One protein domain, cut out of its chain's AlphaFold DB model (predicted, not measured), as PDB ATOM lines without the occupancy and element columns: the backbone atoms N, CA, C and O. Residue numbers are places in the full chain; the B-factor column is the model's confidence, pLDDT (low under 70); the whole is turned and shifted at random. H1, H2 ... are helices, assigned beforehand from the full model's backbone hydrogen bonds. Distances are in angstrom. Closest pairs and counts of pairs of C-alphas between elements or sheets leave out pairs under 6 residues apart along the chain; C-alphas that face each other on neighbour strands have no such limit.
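AT A GLANCE: This is residues 2 to 103 of the 250 residues of an uncharacterized protein of Streblomastix strix (UniProt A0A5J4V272). You will find little regular structure here: a loose body of three short helices and winding loops, with a long loop between H2 and H3 that reaches out and folds back, making the length; its tip, residues 37 to 42, sticks out. Residues 71 to 103, with no named element, wind on after H3. The printed part has 102 residues, with H1, H2 and H3 in that order and no named strand; the class is all helix, with only 24 residues in named elements. It is loose, radius of gyration of the C-alphas 16.2 A, and spans 52 by 29 by 23 A.

IN THESE COORDINATES: Find C-alpha 2 at (-40.913, 27.906, -14.039); from there H1, residues 2 to 11, runs 14.3 A. H2, residues 20 to 25, is 8.6 A long. H3, residues 63 to 70, runs 10.2 A to C-alpha 70 at (-35.072, 24.046, -30.402).

HOW THE PARTS SIT: H2 and H3 only just touch, with 3 pairs of C-alphas within 8 A; look at the closest, Leu 23 and Val 66, 6.3 A. Their lines are only just about perpendicular, at 73 degrees. H1 is apart from both. Every O i to N i+4 pair in H1, H2 and H3 is within hydrogen-bond range.

THE WHOLE: The farthest C-alphas, Gly 39 and Gly 91, are 53.7 A apart. The printed part has no cut. The H2 to H3 link is long, 37 residues. Residues 53 to 59 have pLDDT under 70.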
ATOM      1  N   PRO A   2     -41.136  29.005 -14.994       71.06
ATOM      2  CA  PRO A   2     -40.913  27.906 -14.039       71.06
ATOM      3  C   PRO A   2     -41.565  26.580 -14.437       71.06
ATOM      4  O   PRO A   2     -41.028  25.514 -14.159       71.06
ATOM      5  N   VAL A   3     -42.698  26.642 -15.147       82.44
ATOM      6  CA  VAL A   3     -43.390  25.453 -15.659       82.44
ATOM      7  C   VAL A   3     -42.499  24.585 -16.554       82.44
ATOM      8  O   VAL A   3     -42.599  23.368 -16.485       82.44
ATOM      9  N   TRP A   4     -41.577  25.162 -17.334       88.12
ATOM     10  CA  TRP A   4     -40.662  24.377 -18.171       88.12
ATOM     11  C   TRP A   4     -39.537  23.738 -17.371       88.12
ATOM     12  O   TRP A   4     -39.164  22.611 -17.669       88.12
ATOM     13  N   GLY A   5     -39.038  24.408 -16.328       88.88
ATOM     14  CA  GLY A   5     -38.103  23.788 -15.386       88.88
ATOM     15  C   GLY A   5     -38.745  22.594 -14.675       88.88
ATOM     16  O   GLY A   5     -38.157  21.518 -14.591       88.88
ATOM     17  N   LEU A   6     -40.006  22.740 -14.256       87.56
ATOM     18  CA  LEU A   6     -40.783  21.656 -13.651       87.56
ATOM     19  C   LEU A   6     -41.100  20.536 -14.651       87.56
ATOM     20  O   LEU A   6     -41.005  19.365 -14.290       87.56
ATOM     21  N   ALA A   7     -41.434  20.868 -15.898       89.88
ATOM     22  CA  ALA A   7     -41.657  19.882 -16.953       89.88
ATOM     23  C   ALA A   7     -40.365  19.117 -17.282       89.88
ATOM     24  O   ALA A   7     -40.385  17.890 -17.329       89.88
ATOM     25  N   ALA A   8     -39.224  19.799 -17.411       91.50
ATOM     26  CA  ALA A   8     -37.918  19.161 -17.581       91.50
ATOM     27  C   ALA A   8     -37.593  18.247 -16.391       91.50
ATOM     28  O   ALA A   8     -37.142  17.114 -16.572       91.50
ATOM     29  N   LYS A   9     -37.917  18.673 -15.164       89.19
ATOM     30  CA  LYS A   9     -37.751  17.827 -13.980       89.19
ATOM     31  C   LYS A   9     -38.663  16.601 -14.006       89.19
ATOM     32  O   LYS A   9     -38.240  15.523 -13.585       89.19
ATOM     33  N   PHE A  10     -39.895  16.752 -14.481       86.88
ATOM     34  CA  PHE A  10     -40.872  15.672 -14.565       86.88
ATOM     35  C   PHE A  10     -40.486  14.638 -15.632       86.88
ATOM     36  O   PHE A  10     -40.362  13.453 -15.306       86.88
ATOM     37  N   TYR A  11     -40.242  15.087 -16.863       88.56
ATOM     38  CA  TYR A  11     -39.996  14.237 -18.029       88.56
ATOM     39  C   TYR A  11     -38.548  13.760 -18.133       88.56
ATOM     40  O   TYR A  11     -38.296  12.563 -18.209       88.56
ATOM     41  N   GLU A  12     -37.598  14.687 -18.058       87.38
ATOM     42  CA  GLU A  12     -36.177  14.435 -18.338       87.38
ATOM     43  C   GLU A  12     -35.367  14.151 -17.063       87.38
ATOM     44  O   GLU A  12     -34.179  13.839 -17.115       87.38
ATOM     45  N   LYS A  13     -35.994  14.294 -15.887       88.19
ATOM     46  CA  LYS A  13     -35.368  14.189 -14.553       88.19
ATOM     47  C   LYS A  13     -34.252  15.209 -14.292       88.19
ATOM     48  O   LYS A  13     -33.592  15.133 -13.251       88.19
ATOM     49  N   VAL A  14     -34.112  16.220 -15.150       91.00
ATOM     50  CA  VAL A  14     -33.125  17.303 -15.035       91.00
ATOM     51  C   VAL A  14     -33.755  18.516 -14.354       91.00
ATOM     52  O   VAL A  14     -34.857  18.923 -14.704       91.00
ATOM     53  N   ASN A  15     -33.068  19.093 -13.368       90.00
ATOM     54  CA  ASN A  15     -33.460  20.382 -12.803       90.00
ATOM     55  C   ASN A  15     -32.754  21.489 -13.583       90.00
ATOM     56  O   ASN A  15     -31.530  21.461 -13.641       90.00
ATOM     57  N   ILE A  16     -33.511  22.422 -14.156       91.31
ATOM     58  CA  ILE A  16     -32.963  23.554 -14.907       91.31
ATOM     59  C   ILE A  16     -33.620  24.852 -14.458       91.31
ATOM     60  O   ILE A  16     -34.805  24.865 -14.107       91.31
ATOM     61  N   SER A  17     -32.883  25.951 -14.580       90.81
ATOM     62  CA  SER A  17     -33.489  27.273 -14.729       90.81
ATOM     63  C   SER A  17     -33.561  27.573 -16.227       90.81
ATOM     64  O   SER A  17     -32.510  27.632 -16.851       90.81
ATOM     65  N   PRO A  18     -34.737  27.679 -16.872       91.25
ATOM     66  CA  PRO A  18     -34.784  27.887 -18.319       91.25
ATOM     67  C   PRO A  18     -34.116  29.204 -18.748       91.25
ATOM     68  O   PRO A  18     -34.415  30.262 -18.195       91.25
ATOM     69  N   SER A  19     -33.254  29.146 -19.766       91.69
ATOM     70  CA  SER A  19     -32.642  30.325 -20.387       91.69
ATOM     71  C   SER A  19     -33.652  31.070 -21.257       91.69
ATOM     72  O   SER A  19     -34.099  30.549 -22.278       91.69
ATOM     73  N   PHE A  20     -33.991  32.303 -20.887       87.56
ATOM     74  CA  PHE A  20     -34.799  33.202 -21.710       87.56
ATOM     75  C   PHE A  20     -34.035  33.683 -22.939       87.56
ATOM     76  O   PHE A  20     -34.570  33.720 -24.046       87.56
ATOM     77  N   THR A  21     -32.757  33.985 -22.738       89.50
ATOM     78  CA  THR A  21     -31.826  34.376 -23.788       89.50
ATOM     79  C   THR A  21     -31.797  33.370 -24.936       89.50
ATOM     80  O   THR A  21     -31.888  33.761 -26.098       89.50
ATOM     81  N   TRP A  22     -31.725  32.072 -24.631       91.62
ATOM     82  CA  TRP A  22     -31.785  31.018 -25.644       91.62
ATOM     83  C   TRP A  22     -33.064  31.085 -26.479       91.62
ATOM     84  O   TRP A  22     -33.024  30.870 -27.689       91.62
ATOM     85  N   LEU A  23     -34.200  31.380 -25.845       89.62
ATOM     86  CA  LEU A  23     -35.485  31.431 -26.534       89.62
ATOM     87  C   LEU A  23     -35.552  32.621 -27.478       89.62
ATOM     88  O   LEU A  23     -35.935  32.457 -28.631       89.62
ATOM     89  N   LEU A  24     -35.167  33.798 -26.981       87.81
ATOM     90  CA  LEU A  24     -35.147  35.026 -27.767       87.81
ATOM     91  C   LEU A  24     -34.183  34.915 -28.943       87.81
ATOM     92  O   LEU A  24     -34.530  35.266 -30.064       87.81
ATOM     93  N   ALA A  25     -32.987  34.380 -28.707       89.56
ATOM     94  CA  ALA A  25     -31.976  34.266 -29.746       89.56
ATOM     95  C   ALA A  25     -32.346  33.233 -30.832       89.56
ATOM     96  O   ALA A  25     -31.832  33.302 -31.945       89.56
ATOM     97  N   ASN A  26     -33.261  32.304 -30.530       91.12
ATOM     98  CA  ASN A  26     -33.844  31.372 -31.498       91.12
ATOM     99  C   ASN A  26     -35.236  31.800 -32.003       91.12
ATOM    100  O   ASN A  26     -35.867  31.044 -32.752       91.12
ATOM    101  N   ALA A  27     -35.741  32.967 -31.592       88.81
ATOM    102  CA  ALA A  27     -37.087  33.404 -31.923       88.81
ATOM    103  C   ALA A  27     -37.254  33.656 -33.435       88.81
ATOM    104  O   ALA A  27     -36.305  34.070 -34.108       88.81
ATOM    105  N   PRO A  28     -38.441  33.390 -34.010       89.31
ATOM    106  CA  PRO A  28     -38.685  33.631 -35.426       89.31
ATOM    107  C   PRO A  28     -38.565  35.118 -35.753       89.31
ATOM    108  O   PRO A  28     -39.238  35.933 -35.148       89.31
ATOM    109  N   THR A  29     -37.787  35.485 -36.764       88.88
ATOM    110  CA  THR A  29     -37.634  36.897 -37.157       88.88
ATOM    111  C   THR A  29     -38.688  37.367 -38.155       88.88
ATOM    112  O   THR A  29     -38.719  38.540 -38.510       88.88
ATOM    113  N   ARG A  30     -39.532  36.461 -38.669       88.88
ATOM    114  CA  ARG A  30     -40.549  36.786 -39.675       88.88
ATOM    115  C   ARG A  30     -41.701  35.788 -39.677       88.88
ATOM    116  O   ARG A  30     -41.489  34.578 -39.565       88.88
ATOM    117  N   ARG A  31     -42.913  36.292 -39.898       86.62
ATOM    118  CA  ARG A  31     -44.123  35.528 -40.220       86.62
ATOM    119  C   ARG A  31     -44.459  35.727 -41.694       86.62
ATOM    120  O   ARG A  31     -44.555  36.860 -42.155       86.62
ATOM    121  N   ILE A  32     -44.646  34.624 -42.413       89.19
ATOM    122  CA  ILE A  32     -44.966  34.625 -43.844       89.19
ATOM    123  C   ILE A  32     -46.310  33.934 -44.047       89.19
ATOM    124  O   ILE A  32     -46.492  32.808 -43.573       89.19
ATOM    125  N   TYR A  33     -47.228  34.583 -44.761       87.62
ATOM    126  CA  TYR A  33     -48.511  33.979 -45.129       87.62
ATOM    127  C   TYR A  33     -48.381  33.261 -46.470       87.62
ATOM    128  O   TYR A  33     -48.023  33.856 -47.484       87.62
ATOM    129  N   LYS A  34     -48.677  31.961 -46.478       89.88
ATOM    130  CA  LYS A  34     -48.781  31.171 -47.709       89.88
ATOM    131  C   LYS A  34     -50.240  31.105 -48.147       89.88
ATOM    132  O   LYS A  34     -51.131  31.201 -47.308       89.88
ATOM    133  N   ASP A  35     -50.457  30.959 -49.453       89.25
ATOM    134  CA  ASP A  35     -51.782  30.743 -50.050       89.25
ATOM    135  C   ASP A  35     -52.800  31.851 -49.720       89.25
ATOM    136  O   ASP A  35     -53.967  31.597 -49.426       89.25
ATOM    137  N   LYS A  36     -52.338  33.110 -49.762       89.50
ATOM    138  CA  LYS A  36     -53.163  34.296 -49.504       89.50
ATOM    139  C   LYS A  36     -54.362  34.329 -50.473       89.50
ATOM    140  O   LYS A  36     -54.135  34.319 -51.686       89.50
ATOM    141  N   PRO A  37     -55.615  34.397 -49.976       90.00
ATOM    142  CA  PRO A  37     -56.776  34.455 -50.854       90.00
ATOM    143  C   PRO A  37     -56.795  35.755 -51.667       90.00
ATOM    144  O   PRO A  37     -56.320  36.802 -51.218       90.00
ATOM    145  N   GLU A  38     -57.355  35.695 -52.874       89.94
ATOM    146  CA  GLU A  38     -57.531  36.880 -53.714       89.94
ATOM    147  C   GLU A  38     -58.425  37.904 -52.993       89.94
ATOM    148  O   GLU A  38     -59.472  37.559 -52.448       89.94
ATOM    149  N   GLY A  39     -57.981  39.163 -52.931       89.44
ATOM    150  CA  GLY A  39     -58.670  40.225 -52.187       89.44
ATOM    151  C   GLY A  39     -58.402  40.259 -50.676       89.44
ATOM    152  O   GLY A  39     -59.005  41.073 -49.982       89.44
ATOM    153  N   ALA A  40     -57.504  39.419 -50.152       89.06
ATOM    154  CA  ALA A  40     -57.133  39.454 -48.740       89.06
ATOM    155  C   ALA A  40     -56.500  40.795 -48.329       89.06
ATOM    156  O   ALA A  40     -55.604  41.320 -49.000       89.06
ATOM    157  N   ASP A  41     -56.954  41.314 -47.190       90.44
ATOM    158  CA  ASP A  41     -56.570  42.619 -46.662       90.44
ATOM    159  C   ASP A  41     -55.138  42.649 -46.074       90.44
ATOM    160  O   ASP A  41     -54.313  41.744 -46.271       90.44
ATOM    161  N   SER A  42     -54.816  43.739 -45.374       85.75
ATOM    162  CA  SER A  42     -53.510  43.970 -44.755       85.75
ATOM    163  C   SER A  42     -53.202  43.054 -43.566       85.75
ATOM    164  O   SER A  42     -52.037  42.959 -43.186       85.75
ATOM    165  N   THR A  43     -54.184  42.340 -43.004       84.56
ATOM    166  CA  THR A  43     -53.950  41.365 -41.917       84.56
ATOM    167  C   THR A  43     -53.203  40.118 -42.400       84.56
ATOM    168  O   THR A  43     -52.608  39.400 -41.600       84.56
ATOM    169  N   TRP A  44     -53.163  39.905 -43.719       86.56
ATOM    170  CA  TRP A  44     -52.445  38.822 -44.400       86.56
ATOM    171  C   TRP A  44     -51.073  39.242 -44.931       86.56
ATOM    172  O   TRP A  44     -50.520  38.588 -45.818       86.56
ATOM    173  N   ASN A  45     -50.549  40.382 -44.489       86.69
ATOM    174  CA  ASN A  45     -49.216  40.812 -44.885       86.69
ATOM    175  C   ASN A  45     -48.154  40.069 -44.073       86.69
ATOM    176  O   ASN A  45     -48.318  39.836 -42.873       86.69
ATOM    177  N   ASP A  46     -47.051  39.723 -44.738       88.56
ATOM    178  CA  ASP A  46     -45.840  39.278 -44.060       88.56
ATOM    179  C   ASP A  46     -45.438  40.298 -42.993       88.56
ATOM    180  O   ASP A  46     -45.534  41.509 -43.203       88.56
ATOM    181  N   LEU A  47     -44.978  39.788 -41.858       86.50
ATOM    182  CA  LEU A  47     -44.601  40.598 -40.710       86.50
ATOM    183  C   LEU A  47     -43.172  40.244 -40.323       86.50
ATOM    184  O   LEU A  47     -42.897  39.089 -39.994       86.50
ATOM    185  N   ASP A  48     -42.275  41.223 -40.364       87.38
ATOM    186  CA  ASP A  48     -40.978  41.099 -39.708       87.38
ATOM    187  C   ASP A  48     -41.203  41.251 -38.198       87.38
ATOM    188  O   ASP A  48     -41.889  42.170 -37.754       87.38
ATOM    189  N   LEU A  49     -40.688  40.297 -37.428       84.94
ATOM    190  CA  LEU A  49     -40.893  40.207 -35.987       84.94
ATOM    191  C   LEU A  49     -39.680  40.799 -35.283       84.94
ATOM    192  O   LEU A  49     -38.554  40.330 -35.467       84.94
ATOM    193  N   GLU A  50     -39.919  41.816 -34.463       80.50
ATOM    194  CA  GLU A  50     -38.894  42.448 -33.644       80.50
ATOM    195  C   GLU A  50     -39.163  42.139 -32.169       80.50
ATOM    196  O   GLU A  50     -40.256  42.382 -31.659       80.50
ATOM    197  N   TYR A  51     -38.164  41.594 -31.475       75.31
ATOM    198  CA  TYR A  51     -38.247  41.329 -30.040       75.31
ATOM    199  C   TYR A  51     -37.397  42.354 -29.310       75.31
ATOM    200  O   TYR A  51     -36.175  42.222 -29.228       75.31
ATOM    201  N   THR A  52     -38.045  43.390 -28.791       71.19
ATOM    202  CA  THR A  52     -37.384  44.409 -27.973       71.19
ATOM    203  C   THR A  52     -38.091  44.533 -26.632       71.19
ATOM    204  O   THR A  52     -39.226  44.091 -26.463       71.19
ATOM    205  N   CYS A  53     -37.433  45.156 -25.657       65.38
ATOM    206  CA  CYS A  53     -38.060  45.431 -24.366       65.38
ATOM    207  C   CYS A  53     -39.222  46.439 -24.471       65.38
ATOM    208  O   CYS A  53     -40.117  46.403 -23.631       65.38
ATOM    209  N   ASP A  54     -39.227  47.286 -25.509       62.34
ATOM    210  CA  ASP A  54     -40.171  48.405 -25.678       62.34
ATOM    211  C   ASP A  54     -41.267  48.130 -26.719       62.34
ATOM    212  O   ASP A  54     -42.329  48.753 -26.716       62.34
ATOM    213  N   ARG A  55     -41.011  47.182 -27.618       54.66
ATOM    214  CA  ARG A  55     -41.958  46.621 -28.575       54.66
ATOM    215  C   ARG A  55     -41.909  45.119 -28.436       54.66
ATOM    216  O   ARG A  55     -41.031  44.457 -28.987       54.66
ATOM    217  N   ASN A  56     -42.879  44.600 -27.709       54.75
ATOM    218  CA  ASN A  56     -43.329  43.255 -27.969       54.75
ATOM    219  C   ASN A  56     -44.523  43.414 -28.902       54.75
ATOM    220  O   ASN A  56     -45.510  44.051 -28.530       54.75
ATOM    221  N   ASP A  57     -44.468  42.816 -30.087       61.44
ATOM    222  CA  ASP A  57     -45.695  42.427 -30.776       61.44
ATOM    223  C   ASP A  57     -46.357  41.357 -29.895       61.44
ATOM    224  O   ASP A  57     -46.209  40.152 -30.107       61.44
ATOM    225  N   HIS A  58     -47.013  41.810 -28.819       53.00
ATOM    226  CA  HIS A  58     -47.541  41.008 -27.709       53.00
ATOM    227  C   HIS A  58     -48.534  39.930 -28.171       53.00
ATOM    228  O   HIS A  58     -48.909  39.053 -27.396       53.00
ATOM    229  N   GLU A  59     -48.956  39.990 -29.431       61.16
ATOM    230  CA  GLU A  59     -49.884  39.062 -30.057       61.16
ATOM    231  C   GLU A  59     -49.209  37.810 -30.644       61.16
ATOM    232  O   GLU A  59     -49.913  36.871 -31.022       61.16
ATOM    233  N   TYR A  60     -47.871  37.745 -30.718       73.62
ATOM    234  CA  TYR A  60     -47.174  36.582 -31.274       73.62
ATOM    235  C   TYR A  60     -46.514  35.699 -30.204       73.62
ATOM    236  O   TYR A  60     -45.489  36.046 -29.613       73.62
ATOM    237  N   ASP A  61     -47.061  34.495 -30.010       81.00
ATOM    238  CA  ASP A  61     -46.425  33.434 -29.219       81.00
ATOM    239  C   ASP A  61     -45.221  32.847 -29.973       81.00
ATOM    240  O   ASP A  61     -45.326  31.863 -30.710       81.00
ATOM    241  N   TYR A  62     -44.049  33.449 -29.774       85.19
ATOM    242  CA  TYR A  62     -42.783  32.920 -30.283       85.19
ATOM    243  C   TYR A  62     -42.238  31.762 -29.440       85.19
ATOM    244  O   TYR A  62     -41.429  30.968 -29.917       85.19
ATOM    245  N   MET A  63     -42.670  31.635 -28.186       86.75
ATOM    246  CA  MET A  63     -42.142  30.635 -27.263       86.75
ATOM    247  C   MET A  63     -42.507  29.219 -27.705       86.75
ATOM    248  O   MET A  63     -41.676  28.311 -27.623       86.75
ATOM    249  N   SER A  64     -43.729  29.019 -28.197       87.81
ATOM    250  CA  SER A  64     -44.183  27.719 -28.698       87.81
ATOM    251  C   SER A  64     -43.378  27.174 -29.882       87.81
ATOM    252  O   SER A  64     -42.874  26.052 -29.753       87.81
ATOM    253  N   PRO A  65     -43.194  27.903 -31.003       88.94
ATOM    254  CA  PRO A  65     -42.394  27.406 -32.121       88.94
ATOM    255  C   PRO A  65     -40.920  27.216 -31.750       88.94
ATOM    256  O   PRO A  65     -40.300  26.247 -32.195       88.94
ATOM    257  N   VAL A  66     -40.358  28.082 -30.896       91.12
ATOM    258  CA  VAL A  66     -38.975  27.933 -30.424       91.12
ATOM    259  C   VAL A  66     -38.811  26.669 -29.594       91.12
ATOM    260  O   VAL A  66     -37.932  25.867 -29.890       91.12
ATOM    261  N   ARG A  67     -39.685  26.433 -28.610       92.25
ATOM    262  CA  ARG A  67     -39.664  25.203 -27.807       92.25
ATOM    263  C   ARG A  67     -39.830  23.965 -28.687       92.25
ATOM    264  O   ARG A  67     -39.074  23.011 -28.541       92.25
ATOM    265  N   GLN A  68     -40.786  23.969 -29.617       91.31
ATOM    266  CA  GLN A  68     -41.002  22.818 -30.497       91.31
ATOM    267  C   GLN A  68     -39.765  22.512 -31.352       91.31
ATOM    268  O   GLN A  68     -39.385  21.349 -31.468       91.31
ATOM    269  N   LYS A  69     -39.110  23.535 -31.912       93.00
ATOM    270  CA  LYS A  69     -37.976  23.349 -32.827       93.00
ATOM    271  C   LYS A  69     -36.632  23.170 -32.122       93.00
ATOM    272  O   LYS A  69     -35.834  22.350 -32.564       93.00
ATOM    273  N   PHE A  70     -36.378  23.924 -31.060       94.44
ATOM    274  CA  PHE A  70     -35.072  24.046 -30.402       94.44
ATOM    275  C   PHE A  70     -35.075  23.601 -28.936       94.44
ATOM    276  O   PHE A  70     -34.009  23.503 -28.335       94.44
ATOM    277  N   GLY A  71     -36.241  23.327 -28.348       94.38
ATOM    278  CA  GLY A  71     -36.365  22.985 -26.934       94.38
ATOM    279  C   GLY A  71     -36.022  24.146 -26.000       94.38
ATOM    280  O   GLY A  71     -35.967  25.315 -26.386       94.38
ATOM    281  N   VAL A  72     -35.792  23.797 -24.739       94.81
ATOM    282  CA  VAL A  72     -35.329  24.689 -23.676       94.81
ATOM    283  C   VAL A  72     -33.966  24.228 -23.180       94.81
ATOM    284  O   VAL A  72     -33.658  23.039 -23.192       94.81
ATOM    285  N   VAL A  73     -33.148  25.163 -22.719       95.12
ATOM    286  CA  VAL A  73     -31.809  24.889 -22.185       95.12
ATOM    287  C   VAL A  73     -31.651  25.561 -20.832       95.12
ATOM    288  O   VAL A  73     -32.379  26.501 -20.505       95.12
ATOM    289  N   ASP A  74     -30.699  25.073 -20.046       94.50
ATOM    290  CA  ASP A  74     -30.383  25.655 -18.748       94.50
ATOM    291  C   ASP A  74     -29.726  27.038 -18.903       94.50
ATOM    292  O   ASP A  74     -28.846  27.237 -19.746       94.50
ATOM    293  N   ALA A  75     -30.118  27.982 -18.055       93.31
ATOM    294  CA  ALA A  75     -29.518  29.297 -17.911       93.31
ATOM    295  C   ALA A  75     -28.054  29.214 -17.456       93.31
ATOM    296  O   ALA A  75     -27.278  30.129 -17.706       93.31
ATOM    297  N   GLN A  76     -27.624  28.103 -16.854       92.75
ATOM    298  CA  GLN A  76     -26.196  27.857 -16.633       92.75
ATOM    299  C   GLN A  76     -25.410  27.727 -17.951       92.75
ATOM    300  O   GLN A  76     -24.250  28.127 -18.014       92.75
ATOM    301  N   CYS A  77     -26.031  27.191 -19.009       93.50
ATOM    302  CA  CYS A  77     -25.416  27.070 -20.332       93.50
ATOM    303  C   CYS A  77     -25.459  28.405 -21.089       93.50
ATOM    304  O   CYS A  77     -24.426  28.862 -21.584       93.50
ATOM    305  N   PHE A  78     -26.626  29.054 -21.122       93.25
ATOM    306  CA  PHE A  78     -26.797  30.403 -21.666       93.25
ATOM    307  C   PHE A  78     -27.469  31.290 -20.624       93.25
ATOM    308  O   PHE A  78     -28.695  31.233 -20.493       93.25
ATOM    309  N   PRO A  79     -26.706  32.096 -19.874       90.75
ATOM    310  CA  PRO A  79     -27.300  32.989 -18.893       90.75
ATOM    311  C   PRO A  79     -28.262  33.974 -19.547       90.75
ATOM    312  O   PRO A  79     -28.253  34.173 -20.760       90.75
ATOM    313  N   ASN A  80     -29.114  34.590 -18.732       84.00
ATOM    314  CA  ASN A  80     -30.081  35.585 -19.196       84.00
ATOM    315  C   ASN A  80     -29.411  36.952 -19.469       84.00
ATOM    316  O   ASN A  80     -29.936  37.997 -19.096       84.00
ATOM    317  N   ASP A  81     -28.222  36.921 -20.077       83.94
ATOM    318  CA  ASP A  81     -27.477  38.031 -20.667       83.94
ATOM    319  C   ASP A  81     -27.524  37.926 -22.206       83.94
ATOM    320  O   ASP A  81     -27.986  36.929 -22.756       83.94
ATOM    321  N   VAL A  82     -27.100  38.961 -22.938       77.19
ATOM    322  CA  VAL A  82     -27.060  38.896 -24.411       77.19
ATOM    323  C   VAL A  82     -25.944  37.927 -24.833       77.19
ATOM    324  O   VAL A  82     -24.779  38.179 -24.518       77.19
ATOM    325  N   PRO A  83     -26.251  36.824 -25.541       75.94
ATOM    326  CA  PRO A  83     -25.271  35.801 -25.851       75.94
ATOM    327  C   PRO A  83     -24.499  36.202 -27.109       75.94
ATOM    328  O   PRO A  83     -25.078  36.568 -28.128       75.94
ATOM    329  N   ASN A  84     -23.176  36.056 -27.078       78.25
ATOM    330  CA  ASN A  84     -22.346  36.267 -28.271       78.25
ATOM    331  C   ASN A  84     -22.386  35.068 -29.238       78.25
ATOM    332  O   ASN A  84     -21.970  35.178 -30.387       78.25
ATOM    333  N   SER A  85     -22.833  33.902 -28.762       85.56
ATOM    334  CA  SER A  85     -22.973  32.674 -29.544       85.56
ATOM    335  C   SER A  85     -23.971  31.727 -28.876       85.56
ATOM    336  O   SER A  85     -24.079  31.707 -27.652       85.56
ATOM    337  N   LEU A  86     -24.648  30.910 -29.687       88.50
ATOM    338  CA  LEU A  86     -25.543  29.830 -29.252       88.50
ATOM    339  C   LEU A  86     -24.965  28.427 -29.506       88.50
ATOM    340  O   LEU A  86     -25.663  27.427 -29.353       88.50
ATOM    341  N   THR A  87     -23.707  28.325 -29.941       91.25
ATOM    342  CA  THR A  87     -23.122  27.037 -30.353       91.25
ATOM    343  C   THR A  87     -22.526  26.240 -29.198       91.25
ATOM    344  O   THR A  87     -22.442  25.017 -29.283       91.25
ATOM    345  N   THR A  88     -22.104  26.915 -28.128       92.81
ATOM    346  CA  THR A  88     -21.428  26.299 -26.980       92.81
ATOM    347  C   THR A  88     -21.897  26.921 -25.675       92.81
ATOM    348  O   THR A  88     -22.169  28.120 -25.619       92.81
ATOM    349  N   CYS A  89     -21.992  26.107 -24.623       91.75
ATOM    350  CA  CYS A  89     -22.335  26.591 -23.291       91.75
ATOM    351  C   CYS A  89     -21.219  27.475 -22.723       91.75
ATOM    352  O   CYS A  89     -20.030  27.179 -22.896       91.75
ATOM    353  N   LYS A  90     -21.601  28.523 -21.984       90.00
ATOM    354  CA  LYS A  90     -20.685  29.489 -21.363       90.00
ATOM    355  C   LYS A  90     -19.568  28.792 -20.580       90.00
ATOM    356  O   LYS A  90     -19.822  27.959 -19.719       90.00
ATOM    357  N   GLY A  91     -18.323  29.164 -20.876       87.00
ATOM    358  CA  GLY A  91     -17.137  28.627 -20.201       87.00
ATOM    359  C   GLY A  91     -16.776  27.188 -20.585       87.00
ATOM    360  O   GLY A  91     -15.940  26.580 -19.922       87.00
ATOM    361  N   THR A  92     -17.384  26.635 -21.639       89.19
ATOM    362  CA  THR A  92     -17.143  25.258 -22.090       89.19
ATOM    363  C   THR A  92     -17.002  25.179 -23.612       89.19
ATOM    364  O   THR A  92     -17.326  26.119 -24.331       89.19
ATOM    365  N   SER A  93     -16.568  24.023 -24.117       89.88
ATOM    366  CA  SER A  93     -16.646  23.660 -25.541       89.88
ATOM    367  C   SER A  93     -17.842  22.753 -25.858       89.88
ATOM    368  O   SER A  93     -17.924  22.203 -26.955       89.88
ATOM    369  N   ALA A  94     -18.729  22.519 -24.887       93.31
ATOM    370  CA  ALA A  94     -19.843  21.595 -25.036       93.31
ATOM    371  C   ALA A  94     -20.999  22.265 -25.781       93.31
ATOM    372  O   ALA A  94     -21.355  23.408 -25.489       93.31
ATOM    373  N   ALA A  95     -21.603  21.535 -26.718       94.00
ATOM    374  CA  ALA A  95     -22.847  21.949 -27.351       94.00
ATOM    375  C   ALA A  95     -23.990  21.976 -26.319       94.00
ATOM    376  O   ALA A  95     -23.987  21.170 -25.379       94.00
ATOM    377  N   PRO A  96     -24.979  22.868 -26.483       94.31
ATOM    378  CA  PRO A  96     -26.124  22.893 -25.591       94.31
ATOM    379  C   PRO A  96     -26.945  21.612 -25.692       94.31
ATOM    380  O   PRO A  96     -27.095  21.030 -26.766       94.31
ATOM    381  N   LYS A  97     -27.506  21.191 -24.556       95.06
ATOM    382  CA  LYS A  97     -28.424  20.055 -24.475       95.06
ATOM    383  C   LYS A  97     -29.866  20.574 -24.431       95.06
ATOM    384  O   LYS A  97     -30.313  20.958 -23.348       95.06
ATOM    385  N   PRO A  98     -30.587  20.607 -25.563       95.06
ATOM    386  CA  PRO A  98     -31.993  20.976 -25.556       95.06
ATOM    387  C   PRO A  98     -32.820  19.912 -24.828       95.06
ATOM    388  O   PRO A  98     -32.592  18.710 -24.967       95.06
ATOM    389  N   LEU A  99     -33.777  20.375 -24.034       95.31
ATOM    390  CA  LEU A  99     -34.769  19.583 -23.312       95.31
ATOM    391  C   LEU A  99     -36.159  19.982 -23.802       95.31
ATOM    392  O   LEU A  99     -36.351  21.103 -24.272       95.31
ATOM    393  N   LEU A 100     -37.145  19.092 -23.682       93.19
ATOM    394  CA  LEU A 100     -38.526  19.362 -24.110       93.19
ATOM    395  C   LEU A 100     -38.649  19.790 -25.591       93.19
ATOM    396  O   LEU A 100     -39.609  20.461 -25.975       93.19
ATOM    397  N   GLN A 101     -37.675  19.434 -26.432       94.50
ATOM    398  CA  GLN A 101     -37.748  19.659 -27.873       94.50
ATOM    399  C   GLN A 101     -38.874  18.791 -28.450       94.50
ATOM    400  O   GLN A 101     -38.997  17.624 -28.095       94.50
ATOM    401  N   GLY A 102     -39.729  19.363 -29.299       92.12
ATOM    402  CA  GLY A 102     -40.922  18.688 -29.831       92.12
ATOM    403  C   GLY A 102     -42.154  18.705 -28.914       92.12
ATOM    404  O   GLY A 102     -43.261  18.417 -29.376       92.12
ATOM    405  N   TYR A 103     -42.020  19.121 -27.649       92.25
ATOM    406  CA  TYR A 103     -43.160  19.191 -26.734       92.25
ATOM    407  C   TYR A 103     -44.143  20.298 -27.131       92.25
ATOM    408  O   TYR A 103     -43.778  21.440 -27.444       92.25
TER     409      TYR A 103